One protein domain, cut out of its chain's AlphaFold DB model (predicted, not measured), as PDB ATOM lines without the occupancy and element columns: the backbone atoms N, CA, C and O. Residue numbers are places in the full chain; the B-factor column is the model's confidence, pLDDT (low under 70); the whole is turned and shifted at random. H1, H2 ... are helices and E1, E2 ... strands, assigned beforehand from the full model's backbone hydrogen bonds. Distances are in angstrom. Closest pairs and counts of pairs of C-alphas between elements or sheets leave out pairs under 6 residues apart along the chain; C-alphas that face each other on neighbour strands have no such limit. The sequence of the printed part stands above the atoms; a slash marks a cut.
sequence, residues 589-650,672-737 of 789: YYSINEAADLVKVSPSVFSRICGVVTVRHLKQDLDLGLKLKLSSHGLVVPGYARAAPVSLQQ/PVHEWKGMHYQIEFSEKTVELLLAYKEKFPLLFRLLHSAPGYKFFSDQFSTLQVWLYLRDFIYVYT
ATOM      1  N   TYR A 589       1.604  20.995  31.679       89.31
ATOM      2  CA  TYR A 589       1.547  20.307  32.967       89.31
ATOM      3  C   TYR A 589       0.530  20.991  33.876       89.31
ATOM      4  O   TYR A 589       0.405  22.212  33.860       89.31
ATOM      5  N   TYR A 590      -0.159  20.180  34.666       91.81
ATOM      6  CA  TYR A 590      -1.225  20.560  35.577       91.81
ATOM      7  C   TYR A 590      -0.860  20.108  36.990       91.81
ATOM      8  O   TYR A 590      -0.270  19.038  37.185       91.81
ATOM      9  N   SER A 591      -1.239  20.894  37.992       91.75
ATOM     10  CA  SER A 591      -1.221  20.453  39.385       91.75
ATOM     11  C   SER A 591      -2.160  19.258  39.586       91.75
ATOM     12  O   SER A 591      -3.044  18.980  38.773       91.75
ATOM     13  N   ILE A 592      -2.002  18.532  40.696       91.56
ATOM     14  CA  ILE A 592      -2.857  17.371  40.984       91.56
ATOM     15  C   ILE A 592      -4.349  17.724  41.054       91.56
ATOM     16  O   ILE A 592      -5.177  16.895  40.690       91.56
ATOM     17  N   ASN A 593      -4.684  18.933  41.510       92.75
ATOM     18  CA  ASN A 593      -6.068  19.381  41.619       92.75
ATOM     19  C   ASN A 593      -6.648  19.652  40.229       92.75
ATOM     20  O   ASN A 593      -7.657  19.058  39.869       92.75
ATOM     21  N   GLU A 594      -5.937  20.431  39.409       94.06
ATOM     22  CA  GLU A 594      -6.343  20.728  38.030       94.06
ATOM     23  C   GLU A 594      -6.470  19.451  37.188       94.06
ATOM     24  O   GLU A 594      -7.465  19.251  36.495       94.06
ATOM     25  N   ALA A 595      -5.496  18.540  37.283       93.81
ATOM     26  CA  ALA A 595      -5.530  17.276  36.551       93.81
ATOM     27  C   ALA A 595      -6.698  16.377  37.000       93.81
ATOM     28  O   ALA A 595      -7.329  15.713  36.175       93.81
ATOM     29  N   ALA A 596      -7.011  16.359  38.300       94.69
ATOM     30  CA  ALA A 596      -8.132  15.596  38.839       94.69
ATOM     31  C   ALA A 596      -9.490  16.166  38.396       94.69
ATOM     32  O   ALA A 596     -10.384  15.388  38.044       94.69
ATOM     33  N   ASP A 597      -9.612  17.492  38.328       95.75
ATOM     34  CA  ASP A 597     -10.805  18.183  37.834       95.75
ATOM     35  C   ASP A 597     -11.048  17.894  36.346       95.75
ATOM     36  O   ASP A 597     -12.171  17.554  35.963       95.75
ATOM     37  N   LEU A 598      -9.992  17.905  35.520       94.31
ATOM     38  CA  LEU A 598     -10.072  17.542  34.097       94.31
ATOM     39  C   LEU A 598     -10.576  16.101  33.886       94.31
ATOM     40  O   LEU A 598     -11.391  15.847  32.999       94.31
ATOM     41  N   VAL A 599     -10.154  15.157  34.734       94.31
ATOM     42  CA  VAL A 599     -10.607  13.750  34.695       94.31
ATOM     43  C   VAL A 599     -11.957  13.549  35.415       94.31
ATOM     44  O   VAL A 599     -12.579  12.481  35.318       94.31
ATOM     45  N   LYS A 600     -12.465  14.570  36.121       94.12
ATOM     46  CA  LYS A 600     -13.664  14.528  36.977       94.12
ATOM     47  C   LYS A 600     -13.572  13.431  38.044       94.12
ATOM     48  O   LYS A 600     -14.415  12.529  38.106       94.12
ATOM     49  N   VAL A 601     -12.499  13.442  38.831       93.25
ATOM     50  CA  VAL A 601     -12.264  12.537  39.972       93.25
ATOM     51  C   VAL A 601     -11.690  13.325  41.148       93.25
ATOM     52  O   VAL A 601     -11.137  14.397  40.963       93.25
ATOM     53  N   SER A 602     -11.776  12.798  42.371       93.56
ATOM     54  CA  SER A 602     -11.104  13.455  43.506       93.56
ATOM     55  C   SER A 602      -9.569  13.403  43.358       93.56
ATOM     56  O   SER A 602      -9.056  12.376  42.889       93.56
ATOM     57  N   PRO A 603      -8.818  14.405  43.859       92.38
ATOM     58  CA  PRO A 603      -7.351  14.386  43.856       92.38
ATOM     59  C   PRO A 603      -6.749  13.137  44.518       92.38
ATOM     60  O   PRO A 603      -5.717  12.630  44.082       92.38
ATOM     61  N   SER A 604      -7.421  12.575  45.529       91.19
ATOM     62  CA  SER A 604      -7.023  11.316  46.179       91.19
ATOM     63  C   SER A 604      -7.092  10.116  45.226       91.19
ATOM     64  O   SER A 604      -6.133   9.351  45.119       91.19
ATOM     65  N   VAL A 605      -8.197   9.966  44.487       91.50
ATOM     66  CA  VAL A 605      -8.365   8.890  43.494       91.50
ATOM     67  C   VAL A 605      -7.364   9.050  42.351       91.50
ATOM     68  O   VAL A 605      -6.705   8.075  41.998       91.50
ATOM     69  N   PHE A 606      -7.186  10.275  41.845       94.00
ATOM     70  CA  PHE A 606      -6.180  10.590  40.827       94.00
ATOM     71  C   PHE A 606      -4.770  10.200  41.303       94.00
ATOM     72  O   PHE A 606      -4.043   9.471  40.634       94.00
ATOM     73  N   SER A 607      -4.403  10.615  42.518       90.50
ATOM     74  CA  SER A 607      -3.120  10.288  43.146       90.50
ATOM     75  C   SER A 607      -2.881   8.780  43.255       90.50
ATOM     76  O   SER A 607      -1.764   8.312  43.032       90.50
ATOM     77  N   ARG A 608      -3.917   8.019  43.619       90.31
ATOM     78  CA  ARG A 608      -3.840   6.570  43.841       90.31
ATOM     79  C   ARG A 608      -3.712   5.799  42.538       90.31
ATOM     80  O   ARG A 608      -2.837   4.946  42.451       90.31
ATOM     81  N   ILE A 609      -4.521   6.129  41.529       91.62
ATOM     82  CA  ILE A 609      -4.472   5.428  40.241       91.62
ATOM     83  C   ILE A 609      -3.183   5.724  39.470       91.62
ATOM     84  O   ILE A 609      -2.635   4.833  38.833       91.62
ATOM     85  N   CYS A 610      -2.622   6.929  39.613       92.38
ATOM     86  CA  CYS A 610      -1.290   7.250  39.100       92.38
ATOM     87  C   CYS A 610      -0.156   6.536  39.863       92.38
ATOM     88  O   CYS A 610       0.995   6.626  39.445       92.38
ATOM     89  N   GLY A 611      -0.450   5.876  40.987       89.38
ATOM     90  CA  GLY A 611       0.497   5.122  41.805       89.38
ATOM     91  C   GLY A 611       0.417   3.612  41.586       89.38
ATOM     92  O   GLY A 611       0.288   3.144  40.459       89.38
ATOM     93  N   VAL A 612       0.522   2.863  42.686       86.44
ATOM     94  CA  VAL A 612       0.357   1.402  42.752       86.44
ATOM     95  C   VAL A 612      -0.993   1.100  43.388       86.44
ATOM     96  O   VAL A 612      -1.306   1.648  44.449       86.44
ATOM     97  N   VAL A 613      -1.773   0.216  42.769       86.12
ATOM     98  CA  VAL A 613      -3.071  -0.234  43.286       86.12
ATOM     99  C   VAL A 613      -3.070  -1.753  43.298       86.12
ATOM    100  O   VAL A 613      -3.313  -2.393  42.284       86.12
ATOM    101  N   THR A 614      -2.789  -2.347  44.453       83.25
ATOM    102  CA  THR A 614      -2.657  -3.799  44.569       83.25
ATOM    103  C   THR A 614      -4.001  -4.462  44.864       83.25
ATOM    104  O   THR A 614      -4.705  -4.078  45.796       83.25
ATOM    105  N   VAL A 615      -4.328  -5.518  44.131       79.56
ATOM    106  CA  VAL A 615      -5.477  -6.388  44.373       79.56
ATOM    107  C   VAL A 615      -4.986  -7.805  44.632       79.56
ATOM    108  O   VAL A 615      -4.256  -8.367  43.823       79.56
ATOM    109  N   ARG A 616      -5.393  -8.396  45.758       73.62
ATOM    110  CA  ARG A 616      -5.074  -9.784  46.098       73.62
ATOM    111  C   ARG A 616      -6.181 -10.726  45.628       73.62
ATOM    112  O   ARG A 616      -7.307 -10.634  46.114       73.62
ATOM    113  N   HIS A 617      -5.842 -11.674  44.757       69.62
ATOM    114  CA  HIS A 617      -6.736 -12.722  44.264       69.62
ATOM    115  C   HIS A 617      -6.043 -14.090  44.296       69.62
ATOM    116  O   HIS A 617      -4.920 -14.214  43.828       69.62
ATOM    117  N   LEU A 618      -6.683 -15.118  44.874       65.62
ATOM    118  CA  LEU A 618      -6.157 -16.499  44.937       65.62
ATOM    119  C   LEU A 618      -4.678 -16.595  45.380       65.62
ATOM    120  O   LEU A 618      -3.897 -17.363  44.829       65.62
ATOM    121  N   LYS A 619      -4.300 -15.811  46.402       66.94
ATOM    122  CA  LYS A 619      -2.925 -15.675  46.942       66.94
ATOM    123  C   LYS A 619      -1.906 -14.978  46.022       66.94
ATOM    124  O   LYS A 619      -0.749 -14.863  46.412       66.94
ATOM    125  N   GLN A 620      -2.324 -14.452  44.875       67.31
ATOM    126  CA  GLN A 620      -1.513 -13.596  44.007       67.31
ATOM    127  C   GLN A 620      -1.864 -12.121  44.228       67.31
ATOM    128  O   GLN A 620      -3.031 -11.773  44.406       67.31
ATOM    129  N   ASP A 621      -0.852 -11.255  44.229       76.69
ATOM    130  CA  ASP A 621      -1.016  -9.800  44.279       76.69
ATOM    131  C   ASP A 621      -0.851  -9.251  42.849       76.69
ATOM    132  O   ASP A 621       0.192  -9.438  42.227       76.69
ATOM    133  N   LEU A 622      -1.882  -8.586  42.327       79.69
ATOM    134  CA  LEU A 622      -1.910  -7.955  41.004       79.69
ATOM    135  C   LEU A 622      -1.922  -6.438  41.152       79.69
ATOM    136  O   LEU A 622      -2.521  -5.921  42.090       79.69
ATOM    137  N   ASP A 623      -1.284  -5.714  40.239       83.06
ATOM    138  CA  ASP A 623      -1.231  -4.253  40.279       83.06
ATOM    139  C   ASP A 623      -2.066  -3.640  39.155       83.06
ATOM    140  O   ASP A 623      -1.876  -3.965  37.986       83.06
ATOM    141  N   LEU A 624      -2.985  -2.755  39.530       84.38
ATOM    142  CA  LEU A 624      -3.905  -2.038  38.650       84.38
ATOM    143  C   LEU A 624      -3.581  -0.537  38.566       84.38
ATOM    144  O   LEU A 624      -4.328   0.226  37.960       84.38
ATOM    145  N   GLY A 625      -2.515  -0.082  39.224       86.31
ATOM    146  CA  GLY A 625      -2.064   1.302  39.138       86.31
ATOM    147  C   GLY A 625      -1.277   1.571  37.853       86.31
ATOM    148  O   GLY A 625      -0.557   0.706  37.357       86.31
ATOM    149  N   LEU A 626      -1.364   2.798  37.335       89.75
ATOM    150  CA  LEU A 626      -0.651   3.236  36.128       89.75
ATOM    151  C   LEU A 626       0.841   3.526  36.375       89.75
ATOM    152  O   LEU A 626       1.579   3.766  35.424       89.75
ATOM    153  N   LYS A 627       1.294   3.539  37.640       90.19
ATOM    154  CA  LYS A 627       2.700   3.750  38.048       90.19
ATOM    155  C   LYS A 627       3.370   5.004  37.476       90.19
ATOM    156  O   LYS A 627       4.594   5.074  37.397       90.19
ATOM    157  N   LEU A 628       2.590   6.031  37.151       91.44
ATOM    158  CA  LEU A 628       3.094   7.324  36.680       91.44
ATOM    159  C   LEU A 628       3.871   8.074  37.773       91.44
ATOM    160  O   LEU A 628       4.741   8.891  37.468       91.44
ATOM    161  N   LYS A 629       3.590   7.771  39.049       89.56
ATOM    162  CA  LYS A 629       4.367   8.217  40.209       89.56
ATOM    163  C   LYS A 629       4.550   7.109  41.244       89.56
ATOM    164  O   LYS A 629       3.601   6.453  41.660       89.56
ATOM    165  N   LEU A 630       5.761   6.981  41.768       86.94
ATOM    166  CA  LEU A 630       6.101   6.118  42.897       86.94
ATOM    167  C   LEU A 630       6.712   6.985  43.994       86.94
ATOM    168  O   LEU A 630       7.927   7.032  44.182       86.94
ATOM    169  N   SER A 631       5.854   7.705  44.719       77.50
ATOM    170  CA  SER A 631       6.275   8.710  45.704       77.50
ATOM    171  C   SER A 631       7.181   8.141  46.802       77.50
ATOM    172  O   SER A 631       8.120   8.811  47.211       77.50
ATOM    173  N   SER A 632       6.962   6.893  47.229       72.69
ATOM    174  CA  SER A 632       7.817   6.210  48.215       72.69
ATOM    175  C   SER A 632       9.247   5.957  47.726       72.69
ATOM    176  O   SER A 632      10.140   5.771  48.545       72.69
ATOM    177  N   HIS A 633       9.455   5.958  46.409       75.69
ATOM    178  CA  HIS A 633      10.748   5.748  45.759       75.69
ATOM    179  C   HIS A 633      11.288   7.047  45.141       75.69
ATOM    180  O   HIS A 633      12.378   7.048  44.580       75.69
ATOM    181  N   GLY A 634      10.531   8.150  45.212       78.94
ATOM    182  CA  GLY A 634      10.873   9.398  44.533       78.94
ATOM    183  C   GLY A 634      10.936   9.262  43.008       78.94
ATOM    184  O   GLY A 634      11.738   9.939  42.379       78.94
ATOM    185  N   LEU A 635      10.141   8.379  42.395       84.44
ATOM    186  CA  LEU A 635      10.160   8.174  40.939       84.44
ATOM    187  C   LEU A 635       8.889   8.717  40.282       84.44
ATOM    188  O   LEU A 635       7.801   8.653  40.857       84.44
ATOM    189  N   VAL A 636       9.036   9.224  39.062       88.69
ATOM    190  CA  VAL A 636       7.954   9.676  38.178       88.69
ATOM    191  C   VAL A 636       8.267   9.245  36.748       88.69
ATOM    192  O   VAL A 636       9.439   9.104  36.401       88.69
ATOM    193  N   VAL A 637       7.241   9.027  35.928       88.19
ATOM    194  CA  VAL A 637       7.412   8.661  34.515       88.19
ATOM    195  C   VAL A 637       7.615   9.933  33.679       88.19
ATOM    196  O   VAL A 637       6.687  10.746  33.598       88.19
ATOM    197  N   PRO A 638       8.788  10.128  33.039       84.88
ATOM    198  CA  PRO A 638       9.056  11.319  32.235       84.88
ATOM    199  C   PRO A 638       8.014  11.523  31.132       84.88
ATOM    200  O   PRO A 638       7.569  10.574  30.490       84.88
ATOM    201  N   GLY A 639       7.601  12.773  30.922       83.94
ATOM    202  CA  GLY A 639       6.572  13.133  29.941       83.94
ATOM    203  C   GLY A 639       5.127  12.903  30.401       83.94
ATOM    204  O   GLY A 639       4.225  13.489  29.806       83.94
ATOM    205  N   TYR A 640       4.901  12.128  31.468       89.06
ATOM    206  CA  TYR A 640       3.591  11.932  32.110       89.06
ATOM    207  C   TYR A 640       3.495  12.674  33.447       89.06
ATOM    208  O   TYR A 640       2.495  13.334  33.727       89.06
ATOM    209  N   ALA A 641       4.545  12.613  34.263       89.88
ATOM    210  CA  ALA A 641       4.626  13.320  35.532       89.88
ATOM    211  C   ALA A 641       6.019  13.930  35.734       89.88
ATOM    212  O   ALA A 641       7.023  13.396  35.261       89.88
ATOM    213  N   ARG A 642       6.083  15.048  36.457       86.19
ATOM    214  CA  ARG A 642       7.340  15.703  36.847       86.19
ATOM    215  C   ARG A 642       7.272  16.201  38.284       86.19
ATOM    216  O   ARG A 642       6.193  16.515  38.778       86.19
ATOM    217  N   ALA A 643       8.424  16.300  38.936       83.25
ATOM    218  CA  ALA A 643       8.544  17.058  40.174       83.25
ATOM    219  C   ALA A 643       8.787  18.533  39.825       83.25
ATOM    220  O   ALA A 643       9.689  18.840  39.049       83.25
ATOM    221  N   ALA A 644       7.982  19.424  40.387       78.25
ATOM    222  CA  ALA A 644       8.135  20.866  40.274       78.25
ATOM    223  C   ALA A 644       8.339  21.460  41.678       78.25
ATOM    224  O   ALA A 644       7.722  20.979  42.635       78.25
ATOM    225  N   PRO A 645       9.197  22.478  41.845       70.31
ATOM    226  CA  PRO A 645       9.320  23.167  43.124       70.31
ATOM    227  C   PRO A 645       7.973  23.797  43.494       70.31
ATOM    228  O   PRO A 645       7.304  24.386  42.645       70.31
ATOM    229  N   VAL A 646       7.561  23.676  44.759       66.88
ATOM    230  CA  VAL A 646       6.415  24.445  45.259       66.88
ATOM    231  C   VAL A 646       6.861  25.899  45.259       66.88
ATOM    232  O   VAL A 646       7.764  26.264  46.011       66.88
ATOM    233  N   SER A 647       6.300  26.711  44.367       50.75
ATOM    234  CA  SER A 647       6.642  28.125  44.250       50.75
ATOM    235  C   SER A 647       6.546  28.804  45.616       50.75
ATOM    236  O   SER A 647       5.459  28.953  46.172       50.75
ATOM    237  N   LEU A 648       7.682  29.252  46.133       39.00
ATOM    238  CA  LEU A 648       7.745  30.298  47.138       39.00
ATOM    239  C   LEU A 648       8.468  31.461  46.476       39.00
ATOM    240  O   LEU A 648       9.521  31.274  45.865       39.00
ATOM    241  N   GLN A 649       7.944  32.667  46.659       36.62
ATOM    242  CA  GLN A 649       8.583  33.957  46.372       36.62
ATOM    243  C   GLN A 649       9.935  34.155  47.123       36.62
ATOM    244  O   GLN A 649      10.373  35.275  47.339       36.62
ATOM    245  N   GLN A 650      10.619  33.078  47.527       35.66
ATOM    246  CA  GLN A 650      11.856  33.029  48.307       35.66
ATOM    247  C   GLN A 650      13.076  32.523  47.513       35.66
ATOM    248  O   GLN A 650      14.182  32.530  48.049       35.66
ATOM    249  N   PRO A 672      16.799  14.951  39.121       44.06
ATOM    250  CA  PRO A 672      16.090  13.789  39.621       44.06
ATOM    251  C   PRO A 672      15.646  14.034  41.071       44.06
ATOM    252  O   PRO A 672      16.337  14.689  41.845       44.06
ATOM    253  N   VAL A 673      14.476  13.513  41.455       45.03
ATOM    254  CA  VAL A 673      13.784  13.817  42.733       45.03
ATOM    255  C   VAL A 673      14.686  13.652  43.972       45.03
ATOM    256  O   VAL A 673      14.495  14.334  44.974       45.03
ATOM    257  N   HIS A 674      15.707  12.791  43.913       47.31
ATOM    258  CA  HIS A 674      16.659  12.587  45.010       47.31
ATOM    259  C   HIS A 674      17.598  13.779  45.271       47.31
ATOM    260  O   HIS A 674      18.077  13.919  46.396       47.31
ATOM    261  N   GLU A 675      17.831  14.645  44.280       42.53
ATOM    262  CA  GLU A 675      18.611  15.885  44.419       42.53
ATOM    263  C   GLU A 675      17.810  17.016  45.081       42.53
ATOM    264  O   GLU A 675      18.380  18.021  45.493       42.53
ATOM    265  N   TRP A 676      16.496  16.837  45.260       51.91
ATOM    266  CA  TRP A 676      15.605  17.785  45.940       51.91
ATOM    267  C   TRP A 676      15.472  17.508  47.445       51.91
ATOM    268  O   TRP A 676      14.501  17.925  48.083       51.91
ATOM    269  N   LYS A 677      16.428  16.788  48.048       41.34
ATOM    270  CA  LYS A 677      16.452  16.537  49.498       41.34
ATOM    271  C   LYS A 677      16.486  17.865  50.265       41.34
ATOM    272  O   LYS A 677      17.511  18.530  50.320       41.34
ATOM    273  N   GLY A 678      15.362  18.212  50.892       45.06
ATOM    274  CA  GLY A 678      15.210  19.414  51.722       45.06
ATOM    275  C   GLY A 678      14.365  20.533  51.106       45.06
ATOM    276  O   GLY A 678      14.074  21.492  51.811       45.06
ATOM    277  N   MET A 679      13.920  20.414  49.848       51.75
ATOM    278  CA  MET A 679      12.999  21.374  49.222       51.75
ATOM    279  C   MET A 679      11.582  20.796  49.127       51.75
ATOM    280  O   MET A 679      11.396  19.629  48.781       51.75
ATOM    281  N   HIS A 680      10.569  21.615  49.418       60.00
ATOM    282  CA  HIS A 680       9.175  21.252  49.170       60.00
ATOM    283  C   HIS A 680       8.930  21.201  47.653       60.00
ATOM    284  O   HIS A 680       9.015  22.221  46.969       60.00
ATOM    285  N   TYR A 681       8.635  20.014  47.124       72.44
ATOM    286  CA  TYR A 681       8.265  19.809  45.723       72.44
ATOM    287  C   TYR A 681       6.834  19.273  45.618       72.44
ATOM    288  O   TYR A 681       6.349  18.563  46.503       72.44
ATOM    289  N   GLN A 682       6.166  19.605  44.519       83.19
ATOM    290  CA  GLN A 682       4.883  19.043  44.117       83.19
ATOM    291  C   GLN A 682       5.056  18.187  42.863       83.19
ATOM    292  O   GLN A 682       6.008  18.356  42.104       83.19
ATOM    293  N   ILE A 683       4.148  17.233  42.659       87.25
ATOM    294  CA  ILE A 683       4.112  16.439  41.430       87.25
ATOM    295  C   ILE A 683       3.058  17.045  40.513       87.25
ATOM    296  O   ILE A 683       1.894  17.159  40.900       87.25
ATOM    297  N   GLU A 684       3.478  17.396  39.307       90.88
ATOM    298  CA  GLU A 684       2.611  17.863  38.230       90.88
ATOM    299  C   GLU A 684       2.455  16.769  37.174       90.88
ATOM    300  O   GLU A 684       3.357  15.951  36.968       90.88
ATOM    301  N   PHE A 685       1.318  16.771  36.483       93.00
ATOM    302  CA  PHE A 685       0.949  15.766  35.492       93.00
ATOM    303  C   PHE A 685       0.709  16.417  34.139       93.00
ATOM    304  O   PHE A 685       0.097  17.476  34.063       93.00
ATOM    305  N   SER A 686       1.201  15.801  33.071       92.50
ATOM    306  CA  SER A 686       1.031  16.339  31.726       92.50
ATOM    307  C   SER A 686      -0.384  16.123  31.184       92.50
ATOM    308  O   SER A 686      -1.145  15.295  31.688       92.50
ATOM    309  N   GLU A 687      -0.711  16.816  30.097       91.81
ATOM    310  CA  GLU A 687      -1.929  16.578  29.307       91.81
ATOM    311  C   GLU A 687      -2.075  15.103  28.886       91.81
ATOM    312  O   GLU A 687      -3.145  14.520  29.043       91.81
ATOM    313  N   LYS A 688      -0.970  14.436  28.518       90.88
ATOM    314  CA  LYS A 688      -0.956  12.995  28.200       90.88
ATOM    315  C   LYS A 688      -1.424  12.119  29.360       90.88
ATOM    316  O   LYS A 688      -2.043  11.082  29.145       90.88
ATOM    317  N   THR A 689      -1.122  12.509  30.599       93.56
ATOM    318  CA  THR A 689      -1.618  11.793  31.782       93.56
ATOM    319  C   THR A 689      -3.125  11.937  31.914       93.56
ATOM    320  O   THR A 689      -3.801  10.958  32.218       93.56
ATOM    321  N   VAL A 690      -3.663  13.131  31.667       94.12
ATOM    322  CA  VAL A 690      -5.110  13.373  31.693       94.12
ATOM    323  C   VAL A 690      -5.804  12.527  30.624       94.12
ATOM    324  O   VAL A 690      -6.742  11.805  30.951       94.12
ATOM    325  N   GLU A 691      -5.304  12.542  29.387       93.50
ATOM    326  CA  GLU A 691      -5.816  11.720  28.280       93.50
ATOM    327  C   GLU A 691      -5.776  10.221  28.608       93.50
ATOM    328  O   GLU A 691      -6.781   9.521  28.470       93.50
ATOM    329  N   LEU A 692      -4.640   9.734  29.122       93.94
ATOM    330  CA  LEU A 692      -4.479   8.342  29.532       93.94
ATOM    331  C   LEU A 692      -5.475   7.959  30.632       93.94
ATOM    332  O   LEU A 692      -6.087   6.896  30.558       93.94
ATOM    333  N   LEU A 693      -5.663   8.807  31.647       93.12
ATOM    334  CA  LEU A 693      -6.616   8.527  32.719       93.12
ATOM    335  C   LEU A 693      -8.069   8.606  32.252       93.12
ATOM    336  O   LEU A 693      -8.884   7.845  32.766       93.12
ATOM    337  N   LEU A 694      -8.410   9.489  31.310       94.38
ATOM    338  CA  LEU A 694      -9.745   9.536  30.712       94.38
ATOM    339  C   LEU A 694     -10.048   8.229  29.974       94.38
ATOM    340  O   LEU A 694     -11.060   7.594  30.276       94.38
ATOM    341  N   ALA A 695      -9.131   7.768  29.118       91.50
ATOM    342  CA  ALA A 695      -9.254   6.485  28.424       91.50
ATOM    343  C   ALA A 695      -9.305   5.300  29.408       91.50
ATOM    344  O   ALA A 695     -10.113   4.382  29.267       91.50
ATOM    345  N   TYR A 696      -8.480   5.333  30.461       90.31
ATOM    346  CA  TYR A 696      -8.468   4.296  31.492       90.31
ATOM    347  C   TYR A 696      -9.765   4.287  32.318       90.31
ATOM    348  O   TYR A 696     -10.278   3.223  32.663       90.31
ATOM    349  N   LYS A 697     -10.341   5.459  32.608       90.00
ATOM    350  CA  LYS A 697     -11.622   5.612  33.315       90.00
ATOM    351  C   LYS A 697     -12.808   5.159  32.475       90.00
ATOM    352  O   LYS A 697     -13.716   4.547  33.029       90.00
ATOM    353  N   GLU A 698     -12.796   5.437  31.176       88.06
ATOM    354  CA  GLU A 698     -13.808   4.950  30.237       88.06
ATOM    355  C   GLU A 698     -13.791   3.422  30.150       88.06
ATOM    356  O   GLU A 698     -14.836   2.781  30.247       88.06
ATOM    357  N   LYS A 699     -12.593   2.834  30.063       83.88
ATOM    358  CA  LYS A 699     -12.423   1.381  30.006       83.88
ATOM    359  C   LYS A 699     -12.704   0.687  31.343       83.88
ATOM    360  O   LYS A 699     -13.179  -0.442  31.345       83.88
ATOM    361  N   PHE A 700     -12.434   1.334  32.482       83.75
ATOM    362  CA  PHE A 700     -12.546   0.721  33.817       83.75
ATOM    363  C   PHE A 700     -13.318   1.581  34.842       83.75
ATOM    364  O   PHE A 700     -12.812   1.848  35.937       83.75
ATOM    365  N   PRO A 701     -14.576   1.983  34.581       83.88
ATOM    366  CA  PRO A 701     -15.301   2.937  35.428       83.88
ATOM    367  C   PRO A 701     -15.561   2.414  36.851       83.88
ATOM    368  O   PRO A 701     -15.596   3.191  37.810       83.88
ATOM    369  N   LEU A 702     -15.707   1.095  37.018       76.50
ATOM    370  CA  LEU A 702     -15.915   0.454  38.323       76.50
ATOM    371  C   LEU A 702     -14.684   0.548  39.235       76.50
ATOM    372  O   LEU A 702     -14.847   0.713  40.443       76.50
ATOM    373  N   LEU A 703     -13.466   0.520  38.680       80.75
ATOM    374  CA  LEU A 703     -12.232   0.696  39.455       80.75
ATOM    375  C   LEU A 703     -12.177   2.096  40.080       80.75
ATOM    376  O   LEU A 703     -11.844   2.244  41.253       80.75
ATOM    377  N   PHE A 704     -12.585   3.123  39.335       86.69
ATOM    378  CA  PHE A 704     -12.656   4.489  39.854       86.69
ATOM    379  C   PHE A 704     -13.744   4.649  40.927       86.69
ATOM    380  O   PHE A 704     -13.521   5.359  41.907       86.69
ATOM    381  N   ARG A 705     -14.886   3.949  40.806       82.94
ATOM    382  CA  ARG A 705     -15.913   3.897  41.869       82.94
ATOM    383  C   ARG A 705     -15.402   3.198  43.132       82.94
ATOM    384  O   ARG A 705     -15.667   3.667  44.239       82.94
ATOM    385  N   LEU A 706     -14.642   2.113  42.983       79.75
ATOM    386  CA  LEU A 706     -14.011   1.408  44.102       79.75
ATOM    387  C   LEU A 706     -12.996   2.304  44.816       79.75
ATOM    388  O   LEU A 706     -13.052   2.467  46.031       79.75
ATOM    389  N   LEU A 707     -12.097   2.938  44.060       84.06
ATOM    390  CA  LEU A 707     -11.119   3.867  44.624       84.06
ATOM    391  C   LEU A 707     -11.802   5.052  45.319       84.06
ATOM    392  O   LEU A 707     -11.290   5.539  46.322       84.06
ATOM    393  N   HIS A 708     -12.950   5.509  44.818       85.56
ATOM    394  CA  HIS A 708     -13.722   6.570  45.460       85.56
ATOM    395  C   HIS A 708     -14.375   6.121  46.778       85.56
ATOM    396  O   HIS A 708     -14.351   6.869  47.749       85.56
ATOM    397  N   SER A 709     -14.931   4.907  46.823       81.31
ATOM    398  CA  SER A 709     -15.689   4.394  47.977       81.31
ATOM    399  C   SER A 709     -14.821   3.811  49.094       81.31
ATOM    400  O   SER A 709     -15.210   3.876  50.258       81.31
ATOM    401  N   ALA A 710     -13.647   3.263  48.771       77.94
ATOM    402  CA  ALA A 710     -12.784   2.593  49.735       77.94
ATOM    403  C   ALA A 710     -11.420   3.300  49.869       77.94
ATOM    404  O   ALA A 710     -10.698   3.458  48.873       77.94
ATOM    405  N   PRO A 711     -11.012   3.707  51.088       74.44
ATOM    406  CA  PRO A 711      -9.674   4.235  51.334       74.44
ATOM    407  C   PRO A 711      -8.626   3.109  51.296       74.44
ATOM    408  O   PRO A 711      -8.866   2.012  51.790       74.44
ATOM    409  N   GLY A 712      -7.437   3.378  50.741       76.25
ATOM    410  CA  GLY A 712      -6.296   2.445  50.763       76.25
ATOM    411  C   GLY A 712      -5.689   2.112  49.394       76.25
ATOM    412  O   GLY A 712      -6.176   2.526  48.352       76.25
ATOM    413  N   TYR A 713      -4.582   1.373  49.382       69.44
ATOM    414  CA  TYR A 713      -3.863   0.998  48.148       69.44
ATOM    415  C   TYR A 713      -3.866  -0.515  47.897       69.44
ATOM    416  O   TYR A 713      -3.312  -0.969  46.900       69.44
ATOM    417  N   LYS A 714      -4.465  -1.289  48.811       73.56
ATOM    418  CA  LYS A 714      -4.529  -2.745  48.761       73.56
ATOM    419  C   LYS A 714      -5.959  -3.214  48.988       73.56
ATOM    420  O   LYS A 714      -6.551  -2.856  50.002       73.56
ATOM    421  N   PHE A 715      -6.461  -4.024  48.066       73.38
ATOM    422  CA  PHE A 715      -7.806  -4.585  48.108       73.38
ATOM    423  C   PHE A 715      -7.758  -6.108  48.112       73.38
ATOM    424  O   PHE A 715      -6.871  -6.711  47.504       73.38
ATOM    425  N   PHE A 716      -8.711  -6.731  48.794       69.19
ATOM    426  CA  PHE A 716      -8.816  -8.183  48.923       69.19
ATOM    427  C   PHE A 716     -10.074  -8.699  48.224       69.19
ATOM    428  O   PHE A 716     -11.074  -7.991  48.152       69.19
ATOM    429  N   SER A 717     -10.019  -9.923  47.690       63.06
ATOM    430  CA  SER A 717     -11.098 -10.534  46.896       63.06
ATOM    431  C   SER A 717     -12.479 -10.533  47.580       63.06
ATOM    432  O   SER A 717     -13.496 -10.488  46.899       63.06
ATOM    433  N   ASP A 718     -12.514 -10.564  48.910       60.38
ATOM    434  CA  ASP A 718     -13.706 -10.516  49.768       60.38
ATOM    435  C   ASP A 718     -14.329  -9.112  49.892       60.38
ATOM    436  O   ASP A 718     -15.525  -8.986  50.148       60.38
ATOM    437  N   GLN A 719     -13.556  -8.053  49.642       58.66
ATOM    438  CA  GLN A 719     -14.039  -6.667  49.625       58.66
ATOM    439  C   GLN A 719     -14.809  -6.319  48.340       58.66
ATOM    440  O   GLN A 719     -15.459  -5.277  48.273       58.66
ATOM    441  N   PHE A 720     -14.780  -7.190  47.327       62.00
ATOM    442  CA  PHE A 720     -15.519  -7.041  46.069       62.00
ATOM    443  C   PHE A 720     -16.916  -7.683  46.148       62.00
ATOM    444  O   PHE A 720     -17.359  -8.334  45.205       62.00
ATOM    445  N   SER A 721     -17.601  -7.511  47.283       49.06
ATOM    446  CA  SER A 721     -18.847  -8.199  47.679       49.06
ATOM    447  C   SER A 721     -20.029  -8.056  46.709       49.06
ATOM    448  O   SER A 721     -21.000  -8.804  46.801       49.06
ATOM    449  N   THR A 722     -19.954  -7.162  45.724       53.75
ATOM    450  CA  THR A 722     -20.852  -7.170  44.566       53.75
ATOM    451  C   THR A 722     -20.260  -8.010  43.435       53.75
ATOM    452  O   THR A 722     -19.288  -7.598  42.800       53.75
ATOM    453  N   LEU A 723     -20.915  -9.135  43.124       49.91
ATOM    454  CA  LEU A 723     -20.646 -10.069  42.012       49.91
ATOM    455  C   LEU A 723     -20.242  -9.378  40.683       49.91
ATOM    456  O   LEU A 723     -19.440  -9.909  39.918       49.91
ATOM    457  N   GLN A 724     -20.744  -8.161  40.433       52.44
ATOM    458  CA  GLN A 724     -20.434  -7.330  39.260       52.44
ATOM    459  C   GLN A 724     -18.976  -6.843  39.168       52.44
ATOM    460  O   GLN A 724     -18.449  -6.742  38.065       52.44
ATOM    461  N   VAL A 725     -18.304  -6.538  40.283       54.16
ATOM    462  CA  VAL A 725     -16.917  -6.024  40.251       54.16
ATOM    463  C   VAL A 725     -15.917  -7.167  40.044       54.16
ATOM    464  O   VAL A 725     -14.908  -7.003  39.358       54.16
ATOM    465  N   TRP A 726     -16.230  -8.351  40.578       55.97
ATOM    466  CA  TRP A 726     -15.402  -9.550  40.449       55.97
ATOM    467  C   TRP A 726     -15.419 -10.133  39.027       55.97
ATOM    468  O   TRP A 726     -14.360 -10.421  38.471       55.97
ATOM    469  N   LEU A 727     -16.602 -10.227  38.404       57.00
ATOM    470  CA  LEU A 727     -16.747 -10.695  37.017       57.00
ATOM    471  C   LEU A 727     -15.991  -9.811  36.008       57.00
ATOM    472  O   LEU A 727     -15.541 -10.317  34.988       57.00
ATOM    473  N   TYR A 728     -15.802  -8.523  36.312       57.09
ATOM    474  CA  TYR A 728     -15.145  -7.559  35.425       57.09
ATOM    475  C   TYR A 728     -13.619  -7.498  35.610       57.09
ATOM    476  O   TYR A 728     -12.871  -7.398  34.639       57.09
ATOM    477  N   LEU A 729     -13.124  -7.625  36.851       59.91
ATOM    478  CA  LEU A 729     -11.688  -7.795  37.102       59.91
ATOM    479  C   LEU A 729     -11.169  -9.100  36.498       59.91
ATOM    480  O   LEU A 729     -10.048  -9.121  36.003       59.91
ATOM    481  N   ARG A 730     -11.992 -10.157  36.466       60.12
ATOM    482  CA  ARG A 730     -11.672 -11.409  35.771       60.12
ATOM    483  C   ARG A 730     -11.285 -11.170  34.312       60.12
ATOM    484  O   ARG A 730     -10.295 -11.742  33.884       60.12
ATOM    485  N   ASP A 731     -12.002 -10.324  33.574       58.12
ATOM    486  CA  ASP A 731     -11.728 -10.093  32.150       58.12
ATOM    487  C   ASP A 731     -10.441  -9.268  31.938       58.12
ATOM    488  O   ASP A 731      -9.662  -9.558  31.032       58.12
ATOM    489  N   PHE A 732     -10.138  -8.306  32.822       62.62
ATOM    490  CA  PHE A 732      -8.846  -7.601  32.816       62.62
ATOM    491  C   PHE A 732      -7.680  -8.530  33.168       62.62
ATOM    492  O   PHE A 732      -6.658  -8.527  32.484       62.62
ATOM    493  N   ILE A 733      -7.839  -9.343  34.216       60.44
ATOM    494  CA  ILE A 733      -6.847 -10.338  34.632       60.44
ATOM    495  C   ILE A 733      -6.643 -11.343  33.505       60.44
ATOM    496  O   ILE A 733      -5.502 -11.607  33.165       60.44
ATOM    497  N   TYR A 734      -7.719 -11.815  32.872       56.22
ATOM    498  CA  TYR A 734      -7.665 -12.723  31.733       56.22
ATOM    499  C   TYR A 734      -6.876 -12.105  30.579       56.22
ATOM    500  O   TYR A 734      -5.941 -12.728  30.097       56.22
ATOM    501  N   VAL A 735      -7.147 -10.859  30.183       56.19
ATOM    502  CA  VAL A 735      -6.371 -10.157  29.143       56.19
ATOM    503  C   VAL A 735      -4.890 -10.005  29.528       56.19
ATOM    504  O   VAL A 735      -4.013 -10.215  28.689       56.19
ATOM    505  N   TYR A 736      -4.600  -9.699  30.795       50.16
ATOM    506  CA  TYR A 736      -3.238  -9.517  31.307       50.16
ATOM    507  C   TYR A 736      -2.460 -10.841  31.407       50.16
ATOM    508  O   TYR A 736      -1.272 -10.887  31.098       50.16
ATOM    509  N   THR A 737      -3.118 -11.939  31.794       46.44
ATOM    510  CA  THR A 737      -2.516 -13.280  31.891       46.44
ATOM    511  C   THR A 737      -2.457 -14.006  30.548       46.44
ATOM    512  O   THR A 737      -1.626 -14.892  30.388       46.44
TER     513      THR A 737
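Overview. This is residues 589 to 650 and 672 to 737 of the 789 residues of a protein of Reticulomyxa filosa (UniProt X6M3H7). An elongated body has a small sheet toward each end, the hairpin E1 and E2 with E5 toward one and the pair E3 and E4 toward the other, and between them a cluster of crossed helices, H1, H2, H4 and H5. H6 lies at the three-stranded end, short H3 at the two-stranded end. The printed part has 128 residues with six named helices and five named strands, in the order H1 H2 E1 E2 E3 H3 E4 H4 H5 E5 H6; the class is mixed. The sheet E2 E1 E5 is mixed, the sheet E3 E4 antiparallel. The whole is compact, with a radius of gyration of the C-alphas of 15.9 A, and spans 54 by 29 by 25 A.

Along the chain. Find C-alpha 592 at (-2.857, 17.371, 40.984), where H1 begins; it runs to residue 599, 10.6 A. H2 holds residues 603 to 609, 10.1 A. E1, residues 614 to 617, measures 9.8 A, and E2, 620 to 623, 10.1 A. E3, 641 to 645, measures 13.3 A. After the cut come H3, 673 to 676, 5.4 A, and E4, 681 to 686, 16.1 A. H4 runs from 687 to 699, 18.5 A, H5 from 701 to 709, 12.6 A. E5 is 714 to 716, 6.9 A. H6, 723 to 737, measures 21.0 A and ends at C-alpha 737, (-2.516, -13.280, 31.891).

Arrangement. Look first at H1 and H2, which touch about perpendicular, 75 degrees, closest at C-alphas 596 and 603, 5.2 A. H4 touches H1 with residues 690 to 694 alone, at a steep tilt of 48 degrees, the same way; C-alphas 599 and 694 are closest, 5.9 A. H2 touches H5 at a steep tilt of 55 degrees, opposite ways, closest at C-alphas 605 and 707, 5.8 A. E1 and E2 are antiparallel, with N 615 and O 622 2.8 A apart; E1 and E5 are parallel, with N 616 and O 715 2.8 A apart. H6 is on this sheet but only grazes it, with residues 726 to 736. E3 and E4 are antiparallel, with N 642 and O 684 2.9 A apart. C-alphas 643 and 673, the closest of E3 and H3, are 6.7 A apart. In H1, H2, H4 and H5 every O i to N i+4 pair is within hydrogen-bond range, in H6 9 of 11; H3 is too short for such a pair.

Size, cuts and confidence. The C-alphas of Gln 650 and Leu 723, the two farthest apart, are 54.3 A apart. Residues 651 to 671 are not printed; C-alphas 650 and 672 stand 21.5 A apart across this cut. The link from E2 to E3 is long, 17 residues. Look for low confidence, pLDDT under 70, at 41 residues, among them 672 to 680 and 716 to 737.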